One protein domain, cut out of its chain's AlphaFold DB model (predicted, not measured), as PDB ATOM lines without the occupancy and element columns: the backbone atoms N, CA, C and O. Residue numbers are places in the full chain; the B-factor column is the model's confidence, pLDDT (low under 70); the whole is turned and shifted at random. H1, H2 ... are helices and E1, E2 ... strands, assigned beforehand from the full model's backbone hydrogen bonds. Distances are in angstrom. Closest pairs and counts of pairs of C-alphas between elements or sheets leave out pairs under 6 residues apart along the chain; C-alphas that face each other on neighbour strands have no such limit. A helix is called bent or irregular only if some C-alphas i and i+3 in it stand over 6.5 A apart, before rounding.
ATOM      1  N   ILE A   6     134.074 100.027 152.899       64.94
ATOM      2  CA  ILE A   6     133.943 101.433 153.284       64.94
ATOM      3  C   ILE A   6     133.679 102.256 152.022       64.94
ATOM      4  O   ILE A   6     134.444 102.242 151.058       64.94
ATOM      5  N   ALA A   7     132.554 102.968 152.008       66.56
ATOM      6  CA  ALA A   7     132.234 103.874 150.916       66.56
ATOM      7  C   ALA A   7     133.190 105.081 150.928       66.56
ATOM      8  O   ALA A   7     133.443 105.684 151.975       66.56
ATOM      9  N   LEU A   8     133.723 105.425 149.754       71.31
ATOM     10  CA  LEU A   8     134.542 106.618 149.570       71.31
ATOM     11  C   LEU A   8     133.630 107.837 149.473       71.31
ATOM     12  O   LEU A   8     132.536 107.758 148.913       71.31
ATOM     13  N   PHE A   9     134.089 108.973 149.996       74.12
ATOM     14  CA  PHE A   9     133.374 110.251 149.916       74.12
ATOM     15  C   PHE A   9     131.917 110.169 150.416       74.12
ATOM     16  O   PHE A   9     131.036 110.881 149.936       74.12
ATOM     17  N   SER A  10     131.626 109.278 151.361       72.06
ATOM     18  CA  SER A  10     130.282 109.103 151.928       72.06
ATOM     19  C   SER A  10     130.124 109.762 153.296       72.06
ATOM     20  O   SER A  10     129.048 109.730 153.889       72.06
ATOM     21  N   GLY A  11     131.221 110.271 153.847       73.31
ATOM     22  CA  GLY A  11     131.279 110.921 155.139       73.31
ATOM     23  C   GLY A  11     130.962 112.410 155.053       73.31
ATOM     24  O   GLY A  11     130.367 112.921 154.108       73.31
ATOM     25  N   ARG A  12     131.382 113.124 156.091       79.88
ATOM     26  CA  ARG A  12     131.198 114.572 156.211       79.88
ATOM     27  C   ARG A  12     132.017 115.341 155.171       79.88
ATOM     28  O   ARG A  12     133.022 114.847 154.669       79.88
ATOM     29  N   GLN A  13     131.636 116.589 154.915       81.38
ATOM     30  CA  GLN A  13     132.439 117.499 154.097       81.38
ATOM     31  C   GLN A  13     133.779 117.798 154.776       81.38
ATOM     32  O   GLN A  13     133.818 118.198 155.945       81.38
ATOM     33  N   LEU A  14     134.871 117.672 154.021       81.75
ATOM     34  CA  LEU A  14     136.230 117.911 154.502       81.75
ATOM     35  C   LEU A  14     136.383 119.323 155.083       81.75
ATOM     36  O   LEU A  14     136.941 119.501 156.162       81.75
ATOM     37  N   GLY A  15     135.800 120.331 154.426       79.75
ATOM     38  CA  GLY A  15     135.836 121.718 154.903       79.75
ATOM     39  C   GLY A  15     135.132 121.943 156.249       79.75
ATOM     40  O   GLY A  15     135.462 122.894 156.957       79.75
ATOM     41  N   THR A  16     134.175 121.090 156.622       83.00
ATOM     42  CA  THR A  16     133.542 121.120 157.951       83.00
ATOM     43  C   THR A  16     134.449 120.471 158.991       83.00
ATOM     44  O   THR A  16     134.651 121.038 160.056       83.00
ATOM     45  N   VAL A  17     135.072 119.337 158.657       85.19
ATOM     46  CA  VAL A  17     136.041 118.647 159.529       85.19
ATOM     47  C   VAL A  17     137.226 119.547 159.870       85.19
ATOM     48  O   VAL A  17     137.579 119.674 161.038       85.19
ATOM     49  N   ILE A  18     137.796 120.228 158.872       84.94
ATOM     50  CA  ILE A  18     138.913 121.157 159.082       84.94
ATOM     51  C   ILE A  18     138.499 122.307 160.009       84.94
ATOM     52  O   ILE A  18     139.240 122.655 160.927       84.94
ATOM     53  N   ARG A  19     137.305 122.883 159.804       86.12
ATOM     54  CA  ARG A  19     136.802 123.985 160.637       86.12
ATOM     55  C   ARG A  19     136.547 123.568 162.079       86.12
ATOM     56  O   ARG A  19     136.920 124.302 162.984       86.12
ATOM     57  N   GLU A  20     135.957 122.400 162.294       88.12
ATOM     58  CA  GLU A  20     135.733 121.874 163.642       88.12
ATOM     59  C   GLU A  20     137.050 121.577 164.360       88.12
ATOM     60  O   GLU A  20     137.202 121.955 165.518       88.12
ATOM     61  N   LYS A  21     138.035 120.977 163.675       87.00
ATOM     62  CA  LYS A  21     139.358 120.725 164.266       87.00
ATOM     63  C   LYS A  21     140.058 122.034 164.641       87.00
ATOM     64  O   LYS A  21     140.633 122.129 165.723       87.00
ATOM     65  N   LEU A  22     139.952 123.065 163.797       88.19
ATOM     66  CA  LEU A  22     140.461 124.405 164.104       88.19
ATOM     67  C   LEU A  22     139.765 125.004 165.332       88.19
ATOM     68  O   LEU A  22     140.437 125.499 166.229       88.19
ATOM     69  N   GLN A  23     138.434 124.941 165.390       91.56
ATOM     70  CA  GLN A  23     137.672 125.480 166.516       91.56
ATOM     71  C   GLN A  23     138.002 124.754 167.826       91.56
ATOM     72  O   GLN A  23     138.207 125.414 168.840       91.56
ATOM     73  N   SER A  24     138.115 123.424 167.793       90.00
ATOM     74  CA  SER A  24     138.558 122.626 168.940       90.00
ATOM     75  C   SER A  24     139.956 123.036 169.393       90.00
ATOM     76  O   SER A  24     140.173 123.235 170.578       90.00
ATOM     77  N   THR A  25     140.887 123.237 168.457       88.62
ATOM     78  CA  THR A  25     142.261 123.666 168.776       88.62
ATOM     79  C   THR A  25     142.283 125.040 169.450       88.62
ATOM     80  O   THR A  25     143.007 125.241 170.418       88.62
ATOM     81  N   LEU A  26     141.485 125.992 168.958       90.38
ATOM     82  CA  LEU A  26     141.371 127.321 169.569       90.38
ATOM     83  C   LEU A  26     140.783 127.238 170.979       90.38
ATOM     84  O   LEU A  26     141.293 127.871 171.897       90.38
ATOM     85  N   GLN A  27     139.755 126.411 171.160       91.75
ATOM     86  CA  GLN A  27     139.163 126.179 172.468       91.75
ATOM     87  C   GLN A  27     140.150 125.503 173.432       91.75
ATOM     88  O   GLN A  27     140.167 125.838 174.614       91.75
ATOM     89  N   ASP A  28     140.988 124.587 172.946       89.88
ATOM     90  CA  ASP A  28     142.050 123.982 173.747       89.88
ATOM     91  C   ASP A  28     143.055 125.038 174.220       89.88
ATOM     92  O   ASP A  28     143.411 125.023 175.393       89.88
ATOM     93  N   ILE A  29     143.456 125.978 173.350       87.88
ATOM     94  CA  ILE A  29     144.344 127.102 173.703       87.88
ATOM     95  C   ILE A  29     143.720 127.972 174.801       87.88
ATOM     96  O   ILE A  29     144.386 128.298 175.783       87.88
ATOM     97  N   ASP A  30     142.440 128.321 174.659       89.81
ATOM     98  CA  ASP A  30     141.732 129.173 175.623       89.81
ATOM     99  C   ASP A  30     141.567 128.502 176.998       89.81
ATOM    100  O   ASP A  30     141.454 129.183 178.018       89.81
ATOM    101  N   ASN A  31     141.568 127.168 177.037       91.50
ATOM    102  CA  ASN A  31     141.426 126.381 178.261       91.50
ATOM    103  C   ASN A  31     142.763 126.017 178.927       91.50
ATOM    104  O   ASN A  31     142.744 125.345 179.963       91.50
ATOM    105  N   ILE A  32     143.911 126.429 178.372       89.25
ATOM    106  CA  ILE A  32     145.219 126.166 178.986       89.25
ATOM    107  C   ILE A  32     145.274 126.856 180.351       89.25
ATOM    108  O   ILE A  32     145.093 128.069 180.475       89.25
ATOM    109  N   ASP A  33     145.569 126.086 181.396       90.69
ATOM    110  CA  ASP A  33     145.727 126.645 182.726       90.69
ATOM    111  C   ASP A  33     147.038 127.441 182.843       90.69
ATOM    112  O   ASP A  33     148.074 127.110 182.258       90.69
ATOM    113  N   ALA A  34     147.007 128.500 183.651       85.44
ATOM    114  CA  ALA A  34     148.144 129.401 183.810       85.44
ATOM    115  C   ALA A  34     149.413 128.699 184.332       85.44
ATOM    116  O   ALA A  34     150.520 129.153 184.051       85.44
ATOM    117  N   ASN A  35     149.273 127.604 185.085       86.19
ATOM    118  CA  ASN A  35     150.413 126.877 185.627       86.19
ATOM    119  C   ASN A  35     151.098 126.051 184.529       86.19
ATOM    120  O   ASN A  35     152.320 126.076 184.417       86.19
ATOM    121  N   THR A  36     150.338 125.380 183.667       85.69
ATOM    122  CA  THR A  36     150.883 124.662 182.506       85.69
ATOM    123  C   THR A  36     151.497 125.626 181.497       85.69
ATOM    124  O   THR A  36     152.578 125.343 180.984       85.69
ATOM    125  N   LEU A  37     150.893 126.800 181.274       85.06
ATOM    126  CA  LEU A  37     151.449 127.814 180.370       85.06
ATOM    127  C   LEU A  37     152.835 128.309 180.819       85.06
ATOM    128  O   LEU A  37     153.709 128.522 179.987       85.06
ATOM    129  N   LEU A  38     153.040 128.485 182.129       87.12
ATOM    130  CA  LEU A  38     154.302 128.986 182.686       87.12
ATOM    131  C   LEU A  38     155.391 127.912 182.817       87.12
ATOM    132  O   LEU A  38     156.570 128.256 182.843       87.12
ATOM    133  N   ASN A  39     155.008 126.637 182.932       90.56
ATOM    134  CA  ASN A  39     155.945 125.534 183.175       90.56
ATOM    135  C   ASN A  39     156.249 124.678 181.935       90.56
ATOM    136  O   ASN A  39     157.067 123.767 182.026       90.56
ATOM    137  N   THR A  40     155.605 124.948 180.800       87.94
ATOM    138  CA  THR A  40     155.821 124.215 179.545       87.94
ATOM    139  C   THR A  40     156.675 125.056 178.606       87.94
ATOM    140  O   THR A  40     156.447 126.260 178.470       87.94
ATOM    141  N   SER A  41     157.675 124.442 177.970       91.31
ATOM    142  CA  SER A  41     158.511 125.152 177.000       91.31
ATOM    143  C   SER A  41     157.729 125.470 175.721       91.31
ATOM    144  O   SER A  41     156.694 124.869 175.433       91.31
ATOM    145  N   LEU A  42     158.216 126.433 174.936       89.00
ATOM    146  CA  LEU A  42     157.605 126.743 173.640       89.00
ATOM    147  C   LEU A  42     157.741 125.565 172.669       89.00
ATOM    148  O   LEU A  42     156.816 125.282 171.914       89.00
ATOM    149  N   GLU A  43     158.871 124.865 172.722       92.31
ATOM    150  CA  GLU A  43     159.162 123.680 171.924       92.31
ATOM    151  C   GLU A  43     158.154 122.558 172.198       92.31
ATOM    152  O   GLU A  43     157.589 122.004 171.257       92.31
ATOM    153  N   ASP A  44     157.836 122.296 173.469       89.62
ATOM    154  CA  ASP A  44     156.840 121.282 173.840       89.62
ATOM    155  C   ASP A  44     155.444 121.621 173.292       89.62
ATOM    156  O   ASP A  44     154.699 120.732 172.867       89.62
ATOM    157  N   TRP A  45     155.086 122.910 173.264       87.50
ATOM    158  CA  TRP A  45     153.832 123.364 172.664       87.50
ATOM    159  C   TRP A  45     153.819 123.195 171.148       87.50
ATOM    160  O   TRP A  45     152.806 122.754 170.598       87.50
ATOM    161  N   TYR A  46     154.925 123.503 170.466       88.69
ATOM    162  CA  TYR A  46     155.037 123.259 169.029       88.69
ATOM    163  C   TYR A  46     154.885 121.773 168.711       88.69
ATOM    164  O   TYR A  46     154.057 121.426 167.871       88.69
ATOM    165  N   ASP A  47     155.565 120.901 169.451       90.25
ATOM    166  CA  ASP A  47     155.469 119.452 169.273       90.25
ATOM    167  C   ASP A  47     154.062 118.916 169.574       90.25
ATOM    168  O   ASP A  47     153.598 117.958 168.947       90.25
ATOM    169  N   TYR A  48     153.374 119.487 170.566       89.38
ATOM    170  CA  TYR A  48     151.998 119.120 170.902       89.38
ATOM    171  C   TYR A  48     151.037 119.466 169.761       89.38
ATOM    172  O   TYR A  48     150.300 118.598 169.282       89.38
ATOM    173  N   TYR A  49     151.047 120.716 169.298       88.94
ATOM    174  CA  TYR A  49     150.131 121.155 168.246       88.94
ATOM    175  C   TYR A  49     150.504 120.591 166.878       88.94
ATOM    176  O   TYR A  49     149.607 120.281 166.099       88.94
ATOM    177  N   GLU A  50     151.785 120.368 166.590       88.12
ATOM    178  CA  GLU A  50     152.185 119.661 165.377       88.12
ATOM    179  C   GLU A  50     151.593 118.250 165.365       88.12
ATOM    180  O   GLU A  50     150.935 117.872 164.400       88.12
ATOM    181  N   ARG A  51     151.727 117.483 166.452       85.50
ATOM    182  CA  ARG A  51     151.171 116.123 166.510       85.50
ATOM    183  C   ARG A  51     149.645 116.093 166.434       85.50
ATOM    184  O   ARG A  51     149.096 115.229 165.759       85.50
ATOM    185  N   ASN A  52     148.960 117.021 167.099       83.19
ATOM    186  CA  ASN A  52     147.499 116.979 167.210       83.19
ATOM    187  C   ASN A  52     146.775 117.644 166.035       83.19
ATOM    188  O   ASN A  52     145.698 117.199 165.626       83.19
ATOM    189  N   CYS A  53     147.346 118.704 165.464       81.62
ATOM    190  CA  CYS A  53     146.703 119.475 164.404       81.62
ATOM    191  C   CYS A  53     147.114 119.024 163.002       81.62
ATOM    192  O   CYS A  53     146.380 119.311 162.052       81.62
ATOM    193  N   LYS A  54     148.225 118.290 162.852       84.31
ATOM    194  CA  LYS A  54     148.659 117.766 161.554       84.31
ATOM    195  C   LYS A  54     147.603 116.841 160.951       84.31
ATOM    196  O   LYS A  54     146.859 116.156 161.653       84.31
ATOM    197  N   PHE A  55     147.538 116.897 159.628       78.88
ATOM    198  CA  PHE A  55     146.889 115.899 158.797       78.88
ATOM    199  C   PHE A  55     147.960 115.278 157.917       78.88
ATOM    200  O   PHE A  55     148.688 116.000 157.226       78.88
ATOM    201  N   GLU A  56     148.063 113.956 157.920       81.69
ATOM    202  CA  GLU A  56     148.888 113.273 156.929       81.69
ATOM    203  C   GLU A  56     148.127 113.188 155.610       81.69
ATOM    204  O   GLU A  56     147.235 112.358 155.425       81.69
ATOM    205  N   ILE A  57     148.473 114.104 154.700       80.31
ATOM    206  CA  ILE A  57     147.871 114.181 153.370       80.31
ATOM    207  C   ILE A  57     148.087 112.856 152.643       80.31
ATOM    208  O   ILE A  57     149.169 112.271 152.673       80.31
ATOM    209  N   LEU A  58     147.037 112.421 151.955       80.31
ATOM    210  CA  LEU A  58     147.049 111.224 151.136       80.31
ATOM    211  C   LEU A  58     148.064 111.349 149.997       80.31
ATOM    212  O   LEU A  58     147.931 112.207 149.123       80.31
ATOM    213  N   GLU A  59     149.039 110.446 149.975       80.19
ATOM    214  CA  GLU A  59     150.008 110.329 148.888       80.19
ATOM    215  C   GLU A  59     149.839 108.988 148.177       80.19
ATOM    216  O   GLU A  59     149.927 107.927 148.793       80.19
ATOM    217  N   LEU A  60     149.606 109.024 146.864       79.69
ATOM    218  CA  LEU A  60     149.486 107.817 146.050       79.69
ATOM    219  C   LEU A  60     150.867 107.251 145.715       79.69
ATOM    220  O   LEU A  60     151.706 107.936 145.121       79.69
ATOM    221  N   LEU A  61     151.068 105.964 145.991       79.12
ATOM    222  CA  LEU A  61     152.282 105.255 145.605       79.12
ATOM    223  C   LEU A  61     152.160 104.804 144.149       79.12
ATOM    224  O   LEU A  61     151.728 103.695 143.845       79.12
ATOM    225  N   LYS A  62     152.546 105.693 143.227       72.44
ATOM    226  CA  LYS A  62     152.383 105.506 141.771       72.44
ATOM    227  C   LYS A  62     152.972 104.198 141.228       72.44
ATOM    228  O   LYS A  62     152.466 103.678 140.242       72.44
ATOM    229  N   ASN A  63     154.015 103.671 141.868       74.75
ATOM    230  CA  ASN A  63     154.705 102.454 141.431       74.75
ATOM    231  C   ASN A  63     154.010 101.159 141.888       74.75
ATOM    232  O   ASN A  63     154.447 100.076 141.517       74.75
ATOM    233  N   GLU A  64     152.948 101.264 142.686       73.38
ATOM    234  CA  GLU A  64     152.251 100.131 143.305       73.38
ATOM    235  C   GLU A  64     150.766 100.089 142.928       73.38
ATOM    236  O   GLU A  64     149.955  99.490 143.633       73.38
ATOM    237  N   ILE A  65     150.404 100.751 141.828       74.81
ATOM    238  CA  ILE A  65     149.049 100.707 141.288       74.81
ATOM    239  C   ILE A  65     148.942  99.493 140.368       74.81
ATOM    240  O   ILE A  65     149.646  99.411 139.361       74.81
ATOM    241  N   SER A  66     148.037  98.571 140.688       75.69
ATOM    242  CA  SER A  66     147.709  97.434 139.826       75.69
ATOM    243  C   SER A  66     146.250  97.471 139.398       75.69
ATOM    244  O   SER A  66     145.386  97.995 140.098       75.69
ATOM    245  N   ILE A  67     145.976  96.915 138.223       77.56
ATOM    246  CA  ILE A  67     144.635  96.827 137.652       77.56
ATOM    247  C   ILE A  67     144.392  95.364 137.327       77.56
ATOM    248  O   ILE A  67     145.196  94.751 136.628       77.56
ATOM    249  N   ASP A  68     143.285  94.832 137.822       76.12
ATOM    250  CA  ASP A  68     142.784  93.521 137.444       76.12
ATOM    251  C   ASP A  68     141.558  93.672 136.542       76.12
ATOM    252  O   ASP A  68     140.770  94.617 136.674       76.12
ATOM    253  N   ARG A  69     141.422  92.754 135.591       78.56
ATOM    254  CA  ARG A  69     140.365  92.760 134.586       78.56
ATOM    255  C   ARG A  69     139.719  91.388 134.549       78.56
ATOM    256  O   ARG A  69     140.366  90.411 134.185       78.56
ATOM    257  N   GLU A  70     138.415  91.348 134.781       79.88
ATOM    258  CA  GLU A  70     137.620  90.130 134.657       79.88
ATOM    259  C   GLU A  70     136.394  90.346 133.762       79.88
ATOM    260  O   GLU A  70     135.828  91.439 133.691       79.88
ATOM    261  N   GLU A  71     135.976  89.300 133.053       79.44
ATOM    262  CA  GLU A  71     134.674  89.286 132.388       79.44
ATOM    263  C   GLU A  71     133.602  88.892 133.406       79.44
ATOM    264  O   GLU A  71     133.700  87.855 134.058       79.44
ATOM    265  N   ALA A  72     132.566  89.715 133.535       75.94
ATOM    266  CA  ALA A  72     131.460  89.488 134.452       75.94
ATOM    267  C   ALA A  72     130.121  89.585 133.713       75.94
ATOM    268  O   ALA A  72     129.994  90.250 132.687       75.94
ATOM    269  N   LEU A  73     129.101  88.911 134.241       75.81
ATOM    270  CA  LEU A  73     127.731  89.022 133.752       75.81
ATOM    271  C   LEU A  73     126.954  89.926 134.695       75.81
ATOM    272  O   LEU A  73     126.845  89.626 135.884       75.81
ATOM    273  N   LEU A  74     126.408  91.019 134.166       71.31
ATOM    274  CA  LEU A  74     125.591  91.937 134.945       71.31
ATOM    275  C   LEU A  74     124.133  91.911 134.500       71.31
ATOM    276  O   LEU A  74     123.869  91.927 133.297       71.31
ATOM    277  N   PRO A  75     123.179  91.893 135.449       68.25
ATOM    278  CA  PRO A  75     121.778  92.092 135.127       68.25
ATOM    279  C   PRO A  75     121.563  93.538 134.669       68.25
ATOM    280  O   PRO A  75     121.732  94.482 135.438       68.25
ATOM    281  N   VAL A  76     121.173  93.705 133.411       72.38
ATOM    282  CA  VAL A  76     120.816  94.984 132.802       72.38
ATOM    283  C   VAL A  76     119.318  94.981 132.528       72.38
ATOM    284  O   VAL A  76     118.766  94.007 132.015       72.38
ATOM    285  N   MET A  77     118.642  96.070 132.882       70.12
ATOM    286  CA  MET A  77     117.225  96.246 132.578       70.12
ATOM    287  C   MET A  77     117.083  96.622 131.101       70.12
ATOM    288  O   MET A  77     117.442  97.729 130.704       70.12
ATOM    289  N   ASN A  78     116.553  95.717 130.282       69.06
ATOM    290  CA  ASN A  78     116.167  96.037 128.916       69.06
ATOM    291  C   ASN A  78     114.695  96.472 128.908       69.06
ATOM    292  O   ASN A  78     113.821  95.733 129.365       69.06
ATOM    293  N   PHE A  79     114.422  97.665 128.370       64.75
ATOM    294  CA  PHE A  79     113.085  98.268 128.314       64.75
ATOM    295  C   PHE A  79     112.025  97.357 127.674       64.75
ATOM    296  O   PHE A  79     110.854  97.442 128.036       64.75
ATOM    297  N   PHE A  80     112.427  96.482 126.747       67.19
ATOM    298  CA  PHE A  80     111.505  95.633 125.988       67.19
ATOM    299  C   PHE A  80     111.431  94.181 126.478       67.19
ATOM    300  O   PHE A  80     110.416  93.525 126.258       67.19
ATOM    301  N   SER A  81     112.479  93.661 127.126       68.81
ATOM    302  CA  SER A  81     112.595  92.230 127.457       68.81
ATOM    303  C   SER A  81     112.802  91.932 128.946       68.81
ATOM    304  O   SER A  81     113.014  90.776 129.306       68.81
ATOM    305  N   GLY A  82     112.754  92.943 129.820       71.12
ATOM    306  CA  GLY A  82     113.024  92.782 131.251       71.12
ATOM    307  C   GLY A  82     114.520  92.647 131.564       71.12
ATOM    308  O   GLY A  82     115.369  93.102 130.798       71.12
ATOM    309  N   TYR A  83     114.859  92.051 132.712       72.69
ATOM    310  CA  TYR A  83     116.253  91.855 133.126       72.69
ATOM    311  C   TYR A  83     116.963  90.849 132.211       72.69
ATOM    312  O   TYR A  83     116.596  89.676 132.165       72.69
ATOM    313  N   THR A  84     118.005  91.299 131.517       76.94
ATOM    314  CA  THR A  84     118.897  90.459 130.707       76.94
ATOM    315  C   THR A  84     120.304  90.453 131.296       76.94
ATOM    316  O   THR A  84     120.675  91.378 132.013       76.94
ATOM    317  N   GLN A  85     121.104  89.424 131.019       75.88
ATOM    318  CA  GLN A  85     122.509  89.395 131.427       75.88
ATOM    319  C   GLN A  85     123.384  89.934 130.296       75.88
ATOM    320  O   GLN A  85     123.442  89.339 129.221       75.88
ATOM    321  N   ALA A  86     124.077  91.044 130.537       74.56
ATOM    322  CA  ALA A  86     125.076  91.564 129.612       74.56
ATOM    323  C   ALA A  86     126.473  91.119 130.047       74.56
ATOM    324  O   ALA A  86     126.812  91.173 131.232       74.56
ATOM    325  N   LYS A  87     127.293  90.706 129.076       76.81
ATOM    326  CA  LYS A  87     128.730  90.528 129.287       76.81
ATOM    327  C   LYS A  87     129.357  91.902 129.451       76.81
ATOM    328  O   LYS A  87     129.314  92.716 128.534       76.81
ATOM    329  N   VAL A  88     129.937  92.145 130.612       73.25
ATOM    330  CA  VAL A  88     130.684  93.361 130.909       73.25
ATOM    331  C   VAL A  88     132.124  93.001 131.229       73.25
ATOM    332  O   VAL A  88     132.427  91.919 131.725       73.25
ATOM    333  N   THR A  89     133.029  93.933 130.961       72.44
ATOM    334  CA  THR A  89     134.372  93.871 131.530       72.44
ATOM    335  C   THR A  89     134.356  94.637 132.847       72.44
ATOM    336  O   THR A  89     134.047  95.827 132.864       72.44
ATOM    337  N   LYS A  90     134.688  93.961 133.943       70.88
ATOM    338  CA  LYS A  90     134.907  94.578 135.246       70.88
ATOM    339  C   LYS A  90     136.394  94.870 135.411       70.88
ATOM    340  O   LYS A  90     137.239  94.003 135.202       70.88
ATOM    341  N   PHE A  91     136.687  96.104 135.801       71.31
ATOM    342  CA  PHE A  91     138.018  96.533 136.203       71.31
ATOM    343  C   PHE A  91     138.043  96.718 137.717       71.31
ATOM    344  O   PHE A  91     137.194  97.423 138.270       71.31
ATOM    345  N   SER A  92     139.019  96.095 138.364       70.94
ATOM    346  CA  SER A  92     139.318  96.281 139.780       70.94
ATOM    347  C   SER A  92     140.643  97.020 139.876       70.94
ATOM    348  O   SER A  92     141.664  96.546 139.380       70.94
ATOM    349  N   TYR A  93     140.630  98.203 140.476       71.06
ATOM    350  CA  TYR A  93     141.841  98.986 140.677       71.06
ATOM    351  C   TYR A  93     142.360  98.701 142.077       71.06
ATOM    352  O   TYR A  93     141.570  98.593 143.005       71.06
ATOM    353  N   PHE A  94     143.672  98.614 142.236       73.88
ATOM    354  CA  PHE A  94     144.337  98.488 143.527       73.88
ATOM    355  C   PHE A  94     145.340  99.626 143.617       73.88
ATOM    356  O   PHE A  94     146.312  99.679 142.866       73.88
ATOM    357  N   ILE A  95     145.052 100.581 144.489       76.62
ATOM    358  CA  ILE A  95     145.781 101.826 144.662       76.62
ATOM    359  C   ILE A  95     146.354 101.835 146.075       76.62
ATOM    360  O   ILE A  95     145.638 102.019 147.059       76.62
ATOM    361  N   THR A  96     147.665 101.659 146.178       78.06
ATOM    362  CA  THR A  96     148.370 101.829 147.450       78.06
ATOM    363  C   THR A  96     148.614 103.314 147.713       78.06
ATOM    364  O   THR A  96     148.924 104.083 146.796       78.06
ATOM    365  N   PHE A  97     148.466 103.735 148.965       79.69
ATOM    366  CA  PHE A  97     148.646 105.124 149.376       79.69
ATOM    367  C   PHE A  97     149.366 105.203 150.725       79.69
ATOM    368  O   PHE A  97     149.637 104.186 151.348       79.69
ATOM    369  N   LYS A  98     149.710 106.407 151.166       81.06
ATOM    370  CA  LYS A  98     150.177 106.713 152.525       81.06
ATOM    371  C   LYS A  98     149.362 107.871 153.093       81.06
ATOM    372  O   LYS A  98     148.780 108.633 152.322       81.06
ATOM    373  N   GLY A  99     149.347 108.002 154.417       79.50
ATOM    374  CA  GLY A  99     148.627 109.051 155.142       79.50
ATOM    375  C   GLY A  99     147.306 108.576 155.748       79.50
ATOM    376  O   GLY A  99     147.059 107.377 155.897       79.50
ATOM    377  N   GLU A 100     146.449 109.524 156.118       81.31
ATOM    378  CA  GLU A 100     145.226 109.249 156.876       81.31
ATOM    379  C   GLU A 100     144.088 108.720 155.993       81.31
ATOM    380  O   GLU A 100     143.430 109.467 155.271       81.31
ATOM    381  N   GLN A 101     143.791 107.424 156.111       77.12
ATOM    382  CA  GLN A 101     142.699 106.750 155.399       77.12
ATOM    383  C   GLN A 101     141.330 107.432 155.571       77.12
ATOM    384  O   GLN A 101     140.536 107.464 154.633       77.12
ATOM    385  N   GLU A 102     141.050 108.000 156.746       78.38
ATOM    386  CA  GLU A 102     139.784 108.691 157.023       78.38
ATOM    387  C   GLU A 102     139.531 109.863 156.059       78.38
ATOM    388  O   GLU A 102     138.375 110.173 155.762       78.38
ATOM    389  N   LEU A 103     140.586 110.450 155.478       77.88
ATOM    390  CA  LEU A 103     140.465 111.513 154.479       77.88
ATOM    391  C   LEU A 103     139.722 111.059 153.215       77.88
ATOM    392  O   LEU A 103     139.011 111.861 152.615       77.88
ATOM    393  N   PHE A 104     139.801 109.776 152.847       77.06
ATOM    394  CA  PHE A 104     139.044 109.219 151.719       77.06
ATOM    395  C   PHE A 104     137.540 109.126 151.977       77.06
ATOM    396  O   PHE A 104     136.751 109.009 151.037       77.06
ATOM    397  N   ARG A 105     137.121 109.174 153.242       76.50
ATOM    398  CA  ARG A 105     135.702 109.165 153.600       76.50
ATOM    399  C   ARG A 105     135.096 110.552 153.458       76.50
ATOM    400  O   ARG A 105     133.891 110.653 153.244       76.50
ATOM    401  N   TYR A 106     135.889 111.615 153.577       80.00
ATOM    402  CA  TYR A 106     135.363 112.972 153.546       80.00
ATOM    403  C   TYR A 106     135.064 113.439 152.133       80.00
ATOM    404  O   TYR A 106     135.863 113.282 151.216       80.00
ATOM    405  N   GLN A 107     133.908 114.070 151.967       75.44
ATOM    406  CA  GLN A 107     133.546 114.674 150.695       75.44
ATOM    407  C   GLN A 107     134.411 115.910 150.437       75.44
ATOM    408  O   GLN A 107     134.571 116.733 151.351       75.44
ATOM    409  N   PRO A 108     134.929 116.096 149.208       71.00
ATOM    410  CA  PRO A 108     135.482 117.384 148.824       71.00
ATOM    411  C   PRO A 108     134.416 118.464 149.035       71.00
ATOM    412  O   PRO A 108     133.219 118.224 148.880       71.00
ATOM    413  N   SER A 109     134.835 119.662 149.429       61.53
ATOM    414  CA  SER A 109     133.929 120.803 149.561       61.53
ATOM    415  C   SER A 109     133.506 121.270 148.167       61.53
ATOM    416  O   SER A 109     134.116 122.178 147.605       61.53
ATOM    417  N   VAL A 110     132.510 120.610 147.577       55.91
ATOM    418  CA  VAL A 110     131.943 120.984 146.278       55.91
ATOM    419  C   VAL A 110     130.841 122.015 146.488       55.91
ATOM    420  O   VAL A 110     129.946 121.829 147.316       55.91
ATOM    421  N   SER A 111     130.879 123.102 145.716       44.62
ATOM    422  CA  SER A 111     129.685 123.901 145.451       44.62
ATOM    423  C   SER A 111     128.650 123.003 144.774       44.62
ATOM    424  O   SER A 111     128.977 122.331 143.799       44.62
ATOM    425  N   ILE A 112     127.430 122.994 145.311       39.12
ATOM    426  CA  ILE A 112     126.264 122.240 144.829       39.12
ATOM    427  C   ILE A 112     126.179 122.348 143.298       39.12
ATOM    428  O   ILE A 112     125.860 123.412 142.774       39.12
ATOM    429  N   GLY A 113     126.497 121.271 142.581       39.91
ATOM    430  CA  GLY A 113     126.459 121.273 141.118       39.91
ATOM    431  C   GLY A 113     126.738 119.918 140.484       39.91
ATOM    432  O   GLY A 113     126.089 119.565 139.507       39.91
ATOM    433  N   GLU A 114     127.630 119.115 141.061       47.84
ATOM    434  CA  GLU A 114     127.996 117.817 140.494       47.84
ATOM    435  C   GLU A 114     128.198 116.784 141.608       47.84
ATOM    436  O   GLU A 114     128.723 117.136 142.662       47.84
ATOM    437  N   LEU A 115     127.818 115.524 141.331       42.09
ATOM    438  CA  LEU A 115     128.147 114.259 142.030       42.09
ATOM    439  C   LEU A 115     126.967 113.526 142.698       42.09
ATOM    440  O   LEU A 115     126.777 113.573 143.907       42.09
ATOM    441  N   ASN A 116     126.262 112.717 141.897       41.56
ATOM    442  CA  ASN A 116     125.474 111.564 142.356       41.56
ATOM    443  C   ASN A 116     126.101 110.247 141.850       41.56
ATOM    444  O   ASN A 116     125.430 109.457 141.199       41.56
ATOM    445  N   ASN A 117     127.390 110.011 142.117       46.19
ATOM    446  CA  ASN A 117     128.021 108.702 141.906       46.19
ATOM    447  C   ASN A 117     128.909 108.375 143.113       46.19
ATOM    448  O   ASN A 117     129.976 108.962 143.279       46.19
ATOM    449  N   ALA A 118     128.452 107.460 143.969       42.75
ATOM    450  CA  ALA A 118     129.238 106.961 145.093       42.75
ATOM    451  C   ALA A 118     130.239 105.906 144.596       42.75
ATOM    452  O   ALA A 118     129.845 104.929 143.961       42.75
ATOM    453  N   LEU A 119     131.526 106.103 144.890       51.38
ATOM    454  CA  LEU A 119     132.570 105.101 144.678       51.38
ATOM    455  C   LEU A 119     132.748 104.282 145.964       51.38
ATOM    456  O   LEU A 119     132.745 104.835 147.062       51.38
ATOM    457  N   PHE A 120     132.925 102.970 145.840       41.44
ATOM    458  CA  PHE A 120     133.187 102.074 146.971       41.44
ATOM    459  C   PHE A 120     134.617 101.537 146.886       41.44
ATOM    460  O   PHE A 120     135.114 101.291 145.783       41.44
ATOM    461  N   ALA A 121     135.277 101.336 148.033       46.00
ATOM    462  CA  ALA A 121     136.584 100.689 148.071       46.00
ATOM    463  C   ALA A 121     136.740  99.701 149.235       46.00
ATOM    464  O   ALA A 121     136.121  99.844 150.290       46.00
ATOM    465  N   GLU A 122     137.587  98.694 149.030       40.56
ATOM    466  CA  GLU A 122     138.019  97.748 150.066       40.56
ATOM    467  C   GLU A 122     139.421  98.124 150.542       40.56
ATOM    468  O   GLU A 122     140.293  98.400 149.714       40.56
ATOM    469  N   ILE A 123     139.633  98.187 151.860       39.38
ATOM    470  CA  ILE A 123     140.876  98.705 152.440       39.38
ATOM    471  C   ILE A 123     141.604  97.597 153.191       39.38
ATOM    472  O   ILE A 123     141.077  97.047 154.155       39.38
ATOM    473  N   TYR A 124     142.826  97.295 152.753       37.88
ATOM    474  CA  TYR A 124     143.696  96.267 153.320       37.88
ATOM    475  C   TYR A 124     145.033  96.891 153.663       37.88
ATOM    476  O   TYR A 124     145.721  97.287 152.735       37.88
ATOM    477  N   ASP A 125     145.414  96.968 154.939       38.28
ATOM    478  CA  ASP A 125     146.788  97.278 155.377       38.28
ATOM    479  C   ASP A 125     147.526  98.281 154.444       38.28
ATOM    480  O   ASP A 125     148.468  97.944 153.725       38.28
ATOM    481  N   VAL A 126     146.999  99.518 154.382       45.91
ATOM    482  CA  VAL A 126     147.447 100.666 153.551       45.91
ATOM    483  C   VAL A 126     147.192 100.595 152.018       45.91
ATOM    484  O   VAL A 126     147.654 101.439 151.247       45.91
ATOM    485  N   LYS A 127     146.387  99.642 151.542       38.12
ATOM    486  CA  LYS A 127     145.956  99.493 150.138       38.12
ATOM    487  C   LYS A 127     144.463  99.745 149.984       38.12
ATOM    488  O   LYS A 127     143.656  99.109 150.654       38.12
ATOM    489  N   LEU A 128     144.091 100.637 149.070       43.00
ATOM    490  CA  LEU A 128     142.709 100.869 148.647       43.00
ATOM    491  C   LEU A 128     142.418 100.092 147.371       43.00
ATOM    492  O   LEU A 128     143.154 100.204 146.400       43.00
ATOM    493  N   THR A 129     141.298  99.386 147.322       41.56
ATOM    494  CA  THR A 129     140.815  98.722 146.109       41.56
ATOM    495  C   THR A 129     139.554  99.424 145.613       41.56
ATOM    496  O   THR A 129     138.476  99.107 146.114       41.56
ATOM    497  N   PRO A 130     139.627 100.410 144.696       40.56
ATOM    498  CA  PRO A 130     138.425 100.952 144.075       40.56
ATOM    499  C   PRO A 130     137.660  99.884 143.283       40.56
ATOM    500  O   PRO A 130     138.206  99.246 142.377       40.56
ATOM    501  N   VAL A 131     136.364  99.749 143.569       38.16
ATOM    502  CA  VAL A 131     135.448  98.880 142.827       38.16
ATOM    503  C   VAL A 131     134.376  99.747 142.162       38.16
ATOM    504  O   VAL A 131     133.608 100.405 142.859       38.16
ATOM    505  N   LEU A 132     134.337  99.677 140.816       36.97
ATOM    506  CA  LEU A 132     133.274 100.045 139.850       36.97
ATOM    507  C   LEU A 132     133.573 101.181 138.853       36.97
ATOM    508  O   LEU A 132     133.387 102.360 139.139       36.97
ATOM    509  N   ALA A 133     133.859 100.776 137.608       30.72
ATOM    510  CA  ALA A 133     133.489 101.499 136.390       30.72
ATOM    511  C   ALA A 133     132.937 100.483 135.369       30.72
ATOM    512  O   ALA A 133     133.629  99.527 135.016       30.72
ATOM    513  N   PHE A 134     131.689 100.663 134.924       32.09
ATOM    514  CA  PHE A 134     131.090  99.851 133.862       32.09
ATOM    515  C   PHE A 134     131.238 100.569 132.526       32.09
ATOM    516  O   PHE A 134     130.675 101.644 132.337       32.09
ATOM    517  N   LEU A 135     131.973  99.959 131.598       27.33
ATOM    518  CA  LEU A 135     131.934 100.320 130.184       27.33
ATOM    519  C   LEU A 135     131.111  99.258 129.456       27.33
ATOM    520  O   LEU A 135     131.518  98.098 129.364       27.33
ATOM    521  N   THR A 136     129.934  99.652 128.981       27.70
ATOM    522  CA  THR A 136     129.158  98.896 127.996       27.70
ATOM    523  C   THR A 136     129.705  99.225 126.612       27.70
ATOM    524  O   THR A 136     129.836 100.400 126.275       27.70
TER     525      THR A 136
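AT A GLANCE: This is residues 6 to 136 of the 138 residues of an uncharacterized protein of Nostoc sp. T09 (UniProt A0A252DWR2). This is a long rod with a strongly twisted sheet toward one end, where the bent hairpin E1 and E2 reaches out to the tip, and a loose helical arm at the other end, where H1 runs out, H2 makes the turn and H3 runs back. Small H4 lies between arm and sheet. The printed part has 131 residues, with four named helices and four named strands in the order H1 H2 H3 E1 E2 H4 E3 E4; the sheet, E1 - E2 - E4 - E3, is antiparallel and the class is mixed. The whole is extended, with a radius of gyration of the C-alphas of 22.4 A, and spans 77 by 35 by 19 A.

IN THESE COORDINATES: Find C-alpha 66 at (147.709, 97.434, 139.826); from there E1, residues 66 to 78, runs 33.4 A and bends by 58 degrees at residue 71. E2, residues 82 to 98, covers 45.0 A and bends by 64 degrees at residue 87. E3 is residues 120 to 124; E4, residues 127 to 135, ends at (131.934, 100.320, 130.184). From C-alpha 14 at (136.230, 117.911, 154.502), H1, residues 14 to 30, runs 24.6 A. H2 is residues 34 to 39, H3 42 to 53 and H4 101 to 105.

HOW THE PARTS SIT: Look for N 70 and O 90, 2.9 A, in hairpin E1 and E2; N 95 and O 128, 2.7 A, between E2 and E4; and N 127 and O 124, 2.7 A, in hairpin E3 and E4. E2, H4 and E3 form a split strand-helix-strand unit, two strands running the same way with E4 between them, its crossover right-handed. H4 only grazes the sheet, with residues 101 to 104. H1, with residues 21 to 25, and H3, with residue 53, only just touch, with 3 pairs of C-alphas within 8 A; the closest C-alphas, of Lys 21 and Cys 53, are 7.5 A apart. They run opposite ways at a shallow tilt of 30 degrees. H1, H2 and H3 have every O i to N i+4 pair within hydrogen-bond range; H4 has 0 of 1, but 2 of 2 O i to N i+3 pairs.

THE WHOLE: The C-alphas farthest apart, of Leu 38 and Phe 80, are 78.5 A apart. The printed part has no cut. The links H3 to E1 and H4 to E3 are long; in the latter, residues 111 to 116 stand free. Mean pLDDT of the printed part is 71.8, and residues 109 to 136 are among those under 70.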